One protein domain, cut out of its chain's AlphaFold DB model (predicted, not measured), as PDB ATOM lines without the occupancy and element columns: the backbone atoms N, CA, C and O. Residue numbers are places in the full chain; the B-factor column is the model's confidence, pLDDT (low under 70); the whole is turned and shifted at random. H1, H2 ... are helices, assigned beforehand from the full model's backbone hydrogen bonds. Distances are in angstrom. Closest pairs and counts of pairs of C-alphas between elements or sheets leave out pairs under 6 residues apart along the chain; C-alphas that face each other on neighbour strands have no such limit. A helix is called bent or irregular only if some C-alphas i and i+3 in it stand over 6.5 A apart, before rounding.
ATOM      1  N   GLU A  10      13.393  80.225  18.477       83.81
ATOM      2  CA  GLU A  10      14.082  78.960  18.200       83.81
ATOM      3  C   GLU A  10      15.133  79.096  17.088       83.81
ATOM      4  O   GLU A  10      16.276  78.668  17.260       83.81
ATOM      5  N   ASP A  11      14.794  79.774  15.991       86.19
ATOM      6  CA  ASP A  11      15.699  79.990  14.854       86.19
ATOM      7  C   ASP A  11      16.901  80.861  15.244       86.19
ATOM      8  O   ASP A  11      18.050  80.533  14.941       86.19
ATOM      9  N   PHE A  12      16.670  81.953  15.982       85.25
ATOM     10  CA  PHE A  12      17.765  82.807  16.448       85.25
ATOM     11  C   PHE A  12      18.630  82.117  17.503       85.25
ATOM     12  O   PHE A  12      19.854  82.261  17.486       85.25
ATOM     13  N   THR A  13      18.022  81.353  18.413       88.44
ATOM     14  CA  THR A  13      18.756  80.659  19.480       88.44
ATOM     15  C   THR A  13      19.591  79.512  18.919       88.44
ATOM     16  O   THR A  13      20.754  79.365  19.293       88.44
ATOM     17  N   SER A  14      19.041  78.728  17.991       85.25
ATOM     18  CA  SER A  14      19.773  77.645  17.328       85.25
ATOM     19  C   SER A  14      20.962  78.180  16.524       85.25
ATOM     20  O   SER A  14      22.076  77.673  16.676       85.25
ATOM     21  N   LEU A  15      20.778  79.267  15.767       92.50
ATOM     22  CA  LEU A  15      21.866  79.933  15.048       92.50
ATOM     23  C   LEU A  15      22.941  80.475  16.004       92.50
ATOM     24  O   LEU A  15      24.136  80.284  15.768       92.50
ATOM     25  N   ALA A  16      22.533  81.123  17.098       93.31
ATOM     26  CA  ALA A  16      23.456  81.659  18.096       93.31
ATOM     27  C   ALA A  16      24.290  80.550  18.759       93.31
ATOM     28  O   ALA A  16      25.500  80.710  18.920       93.31
ATOM     29  N   ILE A  17      23.680  79.407  19.089       94.00
ATOM     30  CA  ILE A  17      24.392  78.248  19.643       94.00
ATOM     31  C   ILE A  17      25.438  77.734  18.648       94.00
ATOM     32  O   ILE A  17      26.588  77.521  19.033       94.00
ATOM     33  N   VAL A  18      25.084  77.587  17.368       95.38
ATOM     34  CA  VAL A  18      26.034  77.151  16.330       95.38
ATOM     35  C   VAL A  18      27.204  78.130  16.209       95.38
ATOM     36  O   VAL A  18      28.361  77.705  16.183       95.38
ATOM     37  N   ALA A  19      26.933  79.437  16.209       96.00
ATOM     38  CA  ALA A  19      27.973  80.463  16.168       96.00
ATOM     39  C   ALA A  19      28.909  80.391  17.388       96.00
ATOM     40  O   ALA A  19      30.126  80.494  17.233       96.00
ATOM     41  N   ILE A  20      28.365  80.154  18.587       96.88
ATOM     42  CA  ILE A  20      29.155  79.969  19.812       96.88
ATOM     43  C   ILE A  20      30.059  78.742  19.691       96.88
ATOM     44  O   ILE A  20      31.247  78.839  19.990       96.88
ATOM     45  N   VAL A  21      29.536  77.604  19.227       97.12
ATOM     46  CA  VAL A  21      30.337  76.379  19.070       97.12
ATOM     47  C   VAL A  21      31.486  76.604  18.089       97.12
ATOM     48  O   VAL A  21      32.632  76.289  18.411       97.12
ATOM     49  N   ILE A  22      31.218  77.212  16.931       97.06
ATOM     50  CA  ILE A  22      32.260  77.551  15.950       97.06
ATOM     51  C   ILE A  22      33.292  78.504  16.568       97.06
ATOM     52  O   ILE A  22      34.496  78.291  16.415       97.06
ATOM     53  N   GLY A  23      32.837  79.516  17.312       96.19
ATOM     54  CA  GLY A  23      33.704  80.453  18.022       96.19
ATOM     55  C   GLY A  23      34.617  79.760  19.036       96.19
ATOM     56  O   GLY A  23      35.818  80.020  19.056       96.19
ATOM     57  N   ILE A  24      34.082  78.827  19.828       96.12
ATOM     58  CA  ILE A  24      34.853  78.054  20.813       96.12
ATOM     59  C   ILE A  24      35.900  77.181  20.121       96.12
ATOM     60  O   ILE A  24      37.043  77.134  20.576       96.12
ATOM     61  N   ILE A  25      35.552  76.511  19.020       95.69
ATOM     62  CA  ILE A  25      36.503  75.683  18.263       95.69
ATOM     63  C   ILE A  25      37.625  76.557  17.691       95.69
ATOM     64  O   ILE A  25      38.803  76.259  17.891       95.69
ATOM     65  N   GLY A  26      37.272  77.668  17.041       94.00
ATOM     66  CA  GLY A  26      38.245  78.612  16.492       94.00
ATOM     67  C   GLY A  26      39.177  79.175  17.566       94.00
ATOM     68  O   GLY A  26      40.395  79.239  17.368       94.00
ATOM     69  N   LEU A  27      38.637  79.517  18.737       94.12
ATOM     70  CA  LEU A  27      39.424  79.995  19.869       94.12
ATOM     71  C   LEU A  27      40.310  78.893  20.453       94.12
ATOM     72  O   LEU A  27      41.468  79.148  20.751       94.12
ATOM     73  N   SER A  28      39.829  77.655  20.543       92.94
ATOM     74  CA  SER A  28      40.612  76.524  21.061       92.94
ATOM     75  C   SER A  28      41.847  76.222  20.205       92.94
ATOM     76  O   SER A  28      42.860  75.768  20.728       92.94
ATOM     77  N   ILE A  29      41.786  76.508  18.902       92.75
ATOM     78  CA  ILE A  29      42.911  76.341  17.972       92.75
ATOM     79  C   ILE A  29      43.839  77.565  17.998       92.75
ATOM     80  O   ILE A  29      45.060  77.424  18.044       92.75
ATOM     81  N   SER A  30      43.278  78.775  17.974       91.62
ATOM     82  CA  SER A  30      44.064  80.014  17.863       91.62
ATOM     83  C   SER A  30      44.665  80.488  19.190       91.62
ATOM     84  O   SER A  30      45.791  80.988  19.206       91.62
ATOM     85  N   ALA A  31      43.970  80.295  20.314       89.75
ATOM     86  CA  ALA A  31      44.429  80.698  21.640       89.75
ATOM     87  C   ALA A  31      45.784  80.088  22.038       89.75
ATOM     88  O   ALA A  31      46.646  80.858  22.465       89.75
ATOM     89  N   PRO A  32      46.051  78.771  21.893       89.31
ATOM     90  CA  PRO A  32      47.361  78.220  22.239       89.31
ATOM     91  C   PRO A  32      48.471  78.731  21.314       89.31
ATOM     92  O   PRO A  32      49.586  78.981  21.774       89.31
ATOM     93  N   ALA A  33      48.188  78.940  20.025       87.25
ATOM     94  CA  ALA A  33      49.157  79.523  19.097       87.25
ATOM     95  C   ALA A  33      49.524  80.960  19.508       87.25
ATOM     96  O   ALA A  33      50.703  81.305  19.595       87.25
ATOM     97  N   PHE A  34      48.522  81.773  19.853       88.25
ATOM     98  CA  PHE A  34      48.732  83.137  20.331       88.25
ATOM     99  C   PHE A  34      49.440  83.181  21.691       88.25
ATOM    100  O   PHE A  34      50.351  83.983  21.889       88.25
ATOM    101  N   ALA A  35      49.074  82.296  22.620       91.00
ATOM    102  CA  ALA A  35      49.718  82.193  23.925       91.00
ATOM    103  C   ALA A  35      51.210  81.846  23.798       91.00
ATOM    104  O   ALA A  35      52.032  82.453  24.483       91.00
ATOM    105  N   ASN A  36      51.573  80.938  22.885       90.56
ATOM    106  CA  ASN A  36      52.969  80.598  22.605       90.56
ATOM    107  C   ASN A  36      53.764  81.787  22.046       90.56
ATOM    108  O   ASN A  36      54.894  82.023  22.472       90.56
ATOM    109  N   LEU A  37      53.185  82.559  21.120       90.31
ATOM    110  CA  LEU A  37      53.825  83.774  20.606       90.31
ATOM    111  C   LEU A  37      54.003  84.812  21.718       90.31
ATOM    112  O   LEU A  37      55.094  85.345  21.895       90.31
ATOM    113  N   LYS A  38      52.966  85.039  22.532       90.62
ATOM    114  CA  LYS A  38      53.038  85.950  23.680       90.62
ATOM    115  C   LYS A  38      54.112  85.524  24.684       90.62
ATOM    116  O   LYS A  38      54.843  86.375  25.179       90.62
ATOM    117  N   ALA A  39      54.234  84.227  24.965       91.19
ATOM    118  CA  ALA A  39      55.276  83.710  25.847       91.19
ATOM    119  C   ALA A  39      56.677  84.041  25.311       91.19
ATOM    120  O   ALA A  39      57.497  84.564  26.056       91.19
ATOM    121  N   ARG A  40      56.922  83.844  24.008       90.69
ATOM    122  CA  ARG A  40      58.196  84.206  23.361       90.69
ATOM    123  C   ARG A  40      58.462  85.713  23.374       90.69
ATOM    124  O   ARG A  40      59.605  86.118  23.559       90.69
ATOM    125  N   ALA A  41      57.427  86.539  23.208       91.38
ATOM    126  CA  ALA A  41      57.549  87.996  23.316       91.38
ATOM    127  C   ALA A  41      57.959  88.424  24.731       91.38
ATOM    128  O   ALA A  41      58.850  89.255  24.885       91.38
ATOM    129  N   ASN A  42      57.369  87.805  25.758       92.00
ATOM    130  CA  ASN A  42      57.761  88.042  27.144       92.00
ATOM    131  C   ASN A  42      59.204  87.594  27.403       92.00
ATOM    132  O   ASN A  42      59.977  88.370  27.943       92.00
ATOM    133  N   THR A  43      59.597  86.398  26.948       91.12
ATOM    134  CA  THR A  43      60.983  85.920  27.081       91.12
ATOM    135  C   THR A  43      61.979  86.881  26.434       91.12
ATOM    136  O   THR A  43      63.006  87.190  27.030       91.12
ATOM    137  N   LEU A  44      61.673  87.396  25.240       91.19
ATOM    138  CA  LEU A  44      62.523  88.382  24.572       91.19
ATOM    139  C   LEU A  44      62.641  89.677  25.392       91.19
ATOM    140  O   LEU A  44      63.745  90.184  25.576       91.19
ATOM    141  N   ALA A  45      61.525  90.180  25.926       91.75
ATOM    142  CA  ALA A  45      61.514  91.363  26.783       91.75
ATOM    143  C   ALA A  45      62.303  91.147  28.088       91.75
ATOM    144  O   ALA A  45      63.052  92.028  28.508       91.75
ATOM    145  N   ASP A  46      62.187  89.971  28.704       92.06
ATOM    146  CA  ASP A  46      62.925  89.614  29.917       92.06
ATOM    147  C   ASP A  46      64.436  89.588  29.655       92.06
ATOM    148  O   ASP A  46      65.206  90.149  30.434       92.06
ATOM    149  N   ILE A  47      64.863  89.013  28.523       90.19
ATOM    150  CA  ILE A  47      66.271  89.011  28.101       90.19
ATOM    151  C   ILE A  47      66.768  90.442  27.870       90.19
ATOM    152  O   ILE A  47      67.859  90.792  28.322       90.19
ATOM    153  N   MET A  48      65.979  91.294  27.210       88.19
ATOM    154  CA  MET A  48      66.345  92.697  26.976       88.19
ATOM    155  C   MET A  48      66.470  93.515  28.271       88.19
ATOM    156  O   MET A  48      67.252  94.465  28.325       88.19
ATOM    157  N   ASN A  49      65.742  93.133  29.323       91.31
ATOM    158  CA  ASN A  49      65.792  93.778  30.635       91.31
ATOM    159  C   ASN A  49      66.939  93.280  31.535       91.31
ATOM    160  O   ASN A  49      67.134  93.824  32.626       91.31
ATOM    161  N   MET A  50      67.721  92.278  31.117       89.00
ATOM    162  CA  MET A  50      68.856  91.794  31.908       89.00
ATOM    163  C   MET A  50      69.950  92.869  32.030       89.00
ATOM    164  O   MET A  50      70.385  93.477  31.051       89.00
ATOM    165  N   SER A  51      70.441  93.081  33.254       76.12
ATOM    166  CA  SER A  51      71.485  94.072  33.553       76.12
ATOM    167  C   SER A  51      72.907  93.546  33.322       76.12
ATOM    168  O   SER A  51      73.821  94.325  33.048       76.12
ATOM    169  N   SER A  52      73.108  92.226  33.406       84.81
ATOM    170  CA  SER A  52      74.411  91.576  33.248       84.81
ATOM    171  C   SER A  52      74.710  91.261  31.784       84.81
ATOM    172  O   SER A  52      74.032  90.453  31.150       84.81
ATOM    173  N   SER A  53      75.795  91.828  31.255       80.19
ATOM    174  CA  SER A  53      76.264  91.557  29.886       80.19
ATOM    175  C   SER A  53      76.654  90.091  29.665       80.19
ATOM    176  O   SER A  53      76.486  89.565  28.567       80.19
ATOM    177  N   SER A  54      77.145  89.412  30.707       82.31
ATOM    178  CA  SER A  54      77.516  87.993  30.642       82.31
ATOM    179  C   SER A  54      76.303  87.062  30.598       82.31
ATOM    180  O   SER A  54      76.348  86.035  29.922       82.31
ATOM    181  N   GLU A  55      75.214  87.426  31.278       84.12
ATOM    182  CA  GLU A  55      73.943  86.700  31.206       84.12
ATOM    183  C   GLU A  55      73.268  86.960  29.865       84.12
ATOM    184  O   GLU A  55      72.840  86.019  29.205       84.12
ATOM    185  N   LEU A  56      73.303  88.206  29.386       85.19
ATOM    186  CA  LEU A  56      72.779  88.566  28.074       85.19
ATOM    187  C   LEU A  56      73.483  87.814  26.934       85.19
ATOM    188  O   LEU A  56      72.841  87.355  25.996       85.19
ATOM    189  N   ALA A  57      74.806  87.639  27.024       84.00
ATOM    190  CA  ALA A  57      75.569  86.865  26.049       84.00
ATOM    191  C   ALA A  57      75.207  85.368  26.059       84.00
ATOM    192  O   ALA A  57      75.223  84.740  25.000       84.00
ATOM    193  N   LYS A  58      74.867  84.802  27.227       88.00
ATOM    194  CA  LYS A  58      74.417  83.404  27.360       88.00
ATOM    195  C   LYS A  58      73.002  83.213  26.817       88.00
ATOM    196  O   LYS A  58      72.773  82.271  26.070       88.00
ATOM    197  N   SER A  59      72.095  84.136  27.131       86.75
ATOM    198  CA  SER A  59      70.685  84.102  26.713       86.75
ATOM    199  C   SER A  59      70.461  84.613  25.286       86.75
ATOM    200  O   SER A  59      69.336  84.638  24.794       86.75
ATOM    201  N   ARG A  60      71.527  85.033  24.591       86.75
ATOM    202  CA  ARG A  60      71.444  85.572  23.230       86.75
ATOM    203  C   ARG A  60      70.825  84.584  22.245       86.75
ATOM    204  O   ARG A  60      70.026  85.009  21.421       86.75
ATOM    205  N   ALA A  61      71.198  83.306  22.310       88.19
ATOM    206  CA  ALA A  61      70.677  82.293  21.391       88.19
ATOM    207  C   ALA A  61      69.150  82.155  21.514       88.19
ATOM    208  O   ALA A  61      68.448  82.113  20.504       88.19
ATOM    209  N   ASP A  62      68.645  82.192  22.748       88.00
ATOM    210  CA  ASP A  62      67.213  82.141  23.045       88.00
ATOM    211  C   ASP A  62      66.501  83.419  22.570       88.00
ATOM    212  O   ASP A  62      65.411  83.352  21.998       88.00
ATOM    213  N   GLY A  63      67.139  84.583  22.744       88.44
ATOM    214  CA  GLY A  63      66.662  85.867  22.226       88.44
ATOM    215  C   GLY A  63      66.593  85.905  20.695       88.44
ATOM    216  O   GLY A  63      65.565  86.288  20.141       88.44
ATOM    217  N   ASP A  64      67.637  85.431  20.007       90.38
ATOM    218  CA  ASP A  64      67.698  85.324  18.542       90.38
ATOM    219  C   ASP A  64      66.587  84.395  18.012       90.38
ATOM    220  O   ASP A  64      65.905  84.720  17.035       90.38
ATOM    221  N   GLU A  65      66.353  83.255  18.671       89.75
ATOM    222  CA  GLU A  65      65.272  82.341  18.305       89.75
ATOM    223  C   GLU A  65      63.884  82.967  18.527       89.75
ATOM    224  O   GLU A  65      63.022  82.880  17.643       89.75
ATOM    225  N   CYS A  66      63.661  83.618  19.672       89.06
ATOM    226  CA  CYS A  66      62.395  84.286  19.978       89.06
ATOM    227  C   CYS A  66      62.110  85.419  18.988       89.06
ATOM    228  O   CYS A  66      61.024  85.462  18.410       89.06
ATOM    229  N   ALA A  67      63.092  86.281  18.727       90.75
ATOM    230  CA  ALA A  67      62.984  87.381  17.778       90.75
ATOM    231  C   ALA A  67      62.704  86.886  16.347       90.75
ATOM    232  O   ALA A  67      61.859  87.451  15.656       90.75
ATOM    233  N   ARG A  68      63.343  85.788  15.918       90.62
ATOM    234  CA  ARG A  68      63.099  85.165  14.605       90.62
ATOM    235  C   ARG A  68      61.684  84.604  14.471       90.62
ATOM    236  O   ARG A  68      61.090  84.714  13.404       90.62
ATOM    237  N   ILE A  69      61.162  83.964  15.517       90.75
ATOM    238  CA  ILE A  69      59.829  83.338  15.489       90.75
ATOM    239  C   ILE A  69      58.714  84.378  15.607       90.75
ATOM    240  O   ILE A  69      57.676  84.221  14.971       90.75
ATOM    241  N   LEU A  70      58.930  85.443  16.381       89.31
ATOM    242  CA  LEU A  70      58.023  86.593  16.433       89.31
ATOM    243  C   LEU A  70      58.037  87.377  15.114       89.31
ATOM    244  O   LEU A  70      56.991  87.840  14.666       89.31
ATOM    245  N   GLY A  71      59.216  87.491  14.493       89.62
ATOM    246  CA  GLY A  71      59.424  88.171  13.221       89.62
ATOM    247  C   GLY A  71      59.099  89.668  13.263       89.62
ATOM    248  O   GLY A  71      58.814  90.256  14.313       89.62
ATOM    249  N   GLY A  72      59.149  90.293  12.083       88.56
ATOM    250  CA  GLY A  72      58.782  91.697  11.889       88.56
ATOM    251  C   GLY A  72      59.508  92.642  12.852       88.56
ATOM    252  O   GLY A  72      60.723  92.546  13.027       88.56
ATOM    253  N   GLY A  73      58.744  93.523  13.508       86.69
ATOM    254  CA  GLY A  73      59.283  94.550  14.404       86.69
ATOM    255  C   GLY A  73      60.076  94.006  15.599       86.69
ATOM    256  O   GLY A  73      61.051  94.627  16.000       86.69
ATOM    257  N   HIS A  74      59.754  92.815  16.124       86.81
ATOM    258  CA  HIS A  74      60.509  92.239  17.250       86.81
ATOM    259  C   HIS A  74      61.944  91.875  16.856       86.81
ATOM    260  O   HIS A  74      62.860  91.979  17.669       86.81
ATOM    261  N   GLN A  75      62.153  91.472  15.601       87.81
ATOM    262  CA  GLN A  75      63.480  91.159  15.081       87.81
ATOM    263  C   GLN A  75      64.313  92.422  14.842       87.81
ATOM    264  O   GLN A  75      65.521  92.415  15.074       87.81
ATOM    265  N   GLU A  76      63.678  93.507  14.403       87.69
ATOM    266  CA  GLU A  76      64.318  94.814  14.249       87.69
ATOM    267  C   GLU A  76      64.737  95.386  15.607       87.69
ATOM    268  O   GLU A  76      65.927  95.615  15.820       87.69
ATOM    269  N   THR A  77      63.810  95.462  16.567       89.31
ATOM    270  CA  THR A  77      64.085  95.940  17.931       89.31
ATOM    271  C   THR A  77      65.172  95.119  18.625       89.31
ATOM    272  O   THR A  77      66.050  95.668  19.290       89.31
ATOM    273  N   TRP A  78      65.167  93.794  18.448       91.38
ATOM    274  CA  TRP A  78      66.212  92.933  19.000       91.38
ATOM    275  C   TRP A  78      67.590  93.214  18.382       91.38
ATOM    276  O   TRP A  78      68.595  93.307  19.088       91.38
ATOM    277  N   ASN A  79      67.650  93.405  17.063       88.25
ATOM    278  CA  ASN A  79      68.891  93.736  16.368       88.25
ATOM    279  C   ASN A  79      69.442  95.113  16.760       88.25
ATOM    280  O   ASN A  79      70.664  95.270  16.859       88.25
ATOM    281  N   GLU A  80      68.573  96.103  16.954       90.19
ATOM    282  CA  GLU A  80      68.937  97.431  17.461       90.19
ATOM    283  C   GLU A  80      69.519  97.323  18.867       90.19
ATOM    284  O   GLU A  80      70.648  97.752  19.098       90.19
ATOM    285  N   PHE A  81      68.833  96.616  19.764       87.88
ATOM    286  CA  PHE A  81      69.291  96.381  21.128       87.88
ATOM    287  C   PHE A  81      70.664  95.691  21.194       87.88
ATOM    288  O   PHE A  81      71.557  96.118  21.930       87.88
ATOM    289  N   LEU A  82      70.894  94.657  20.376       86.81
ATOM    290  CA  LEU A  82      72.210  94.013  20.283       86.81
ATOM    291  C   LEU A  82      73.292  94.951  19.727       86.81
ATOM    292  O   LEU A  82      74.468  94.801  20.076       86.81
ATOM    293  N   THR A  83      72.917  95.896  18.861       87.00
ATOM    294  CA  THR A  83      73.830  96.914  18.323       87.00
ATOM    295  C   THR A  83      74.206  97.922  19.409       87.00
ATOM    296  O   THR A  83      75.393  98.168  19.607       87.00
ATOM    297  N   GLU A  84      73.232  98.428  20.170       85.31
ATOM    298  CA  GLU A  84      73.458  99.349  21.295       85.31
ATOM    299  C   GLU A  84      74.350  98.741  22.382       85.31
ATOM    300  O   GLU A  84      75.217  99.413  22.939       85.31
ATOM    301  N   LYS A  85      74.181  97.446  22.669       83.00
ATOM    302  CA  LYS A  85      74.998  96.723  23.656       83.00
ATOM    303  C   LYS A  85      76.366  96.280  23.118       83.00
ATOM    304  O   LYS A  85      77.137  95.689  23.870       83.00
ATOM    305  N   GLY A  86      76.679  96.536  21.844       80.50
ATOM    306  CA  GLY A  86      77.947  96.142  21.214       80.50
ATOM    307  C   GLY A  86      78.118  94.628  21.034       80.50
ATOM    308  O   GLY A  86      79.236  94.141  20.872       80.50
TER     309      GLY A  86
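Overview. This is residues 10 to 86 of the 90 residues of an uncharacterized protein of Euryarchaeota archaeon (UniProt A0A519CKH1). One very long helix, H1, sticks out as an arm with residues 10 to 35, and its last part enters a small helical head at one end of the model. In the head the hairpin of H3 and H4 folds back beside the end of H1, H3 packing on residues 37 to 47 of H1, while the short H2 makes the turn between H1 and H3. The printed part has 77 residues with four named helices, in the order H1, H2, H3, H4, and no named strand; the class is all helix. The whole is extended, with a radius of gyration of the C-alphas of 19.5 A, and spans 66 by 19 by 16 A, the arm making the length.

Along the chain. H1 is residues 10 to 48, 54.7 A from first to last C-alpha, from C-alpha 10 at (14.082, 78.960, 18.200) to C-alpha 48 at (66.345, 92.697, 26.976). It has a kink of 34 degrees near residue 31; it is neither bent nor irregular, but only just: C-alphas 29 and 32 are 6.4 A apart. H2 is residues 53 to 58, 8.7 A long. H3 is residues 60 to 70, 15.1 A long. H4 is residues 73 to 84, 16.5 A long, and ends with C-alpha 84 at (73.458, 99.349, 21.295).

Arrangement. H1, H3 and H4 form an up-and-down bundle, each helix running against the one before it in the chain. H1 touches H3 with residues 37 to 47 alone, at a shallow tilt of 28 degrees, opposite ways; the closest C-alphas, of Leu 44 and Gly 63, are 5.4 A apart. H3 and H4 are a helical hairpin, at a shallow tilt of 27 degrees, opposite ways; they touch, H4 with residues 74 to 78 alone, and the closest C-alphas, of Ala 67 and Gln 75, are 4.7 A apart. H1, with residues 41 to 48 alone, only just touches H4, with 3 pairs of C-alphas within 8 A. The closest of these, Met 48 and Phe 81, are 7.5 A apart, and the two helices run the same way at a shallow tilt of 11 degrees. H2 is close to H1 but not clearly touching it, at a steep tilt of 58 degrees, with the C-alphas of Ile 47 and Leu 56 closest at 6.5 A. H2 and H3 meet only through their link, and H2 and H4 are apart. In H2, H3 and H4 every O i to N i+4 pair is within hydrogen-bond range; in H1 33 of 35 are.

Size, cuts and confidence. The two C-alphas farthest apart, those of Glu 10 and Gly 86, are 66.2 A apart. Without residues 10 to 35, which stand free, the body has 51 residues and spans 27 by 18 by 15 A, with a radius of gyration of 10.0 A. The printed part has no cut, and the three links are tight. The mean pLDDT of the printed part is 89.4, and no printed residue is under 70.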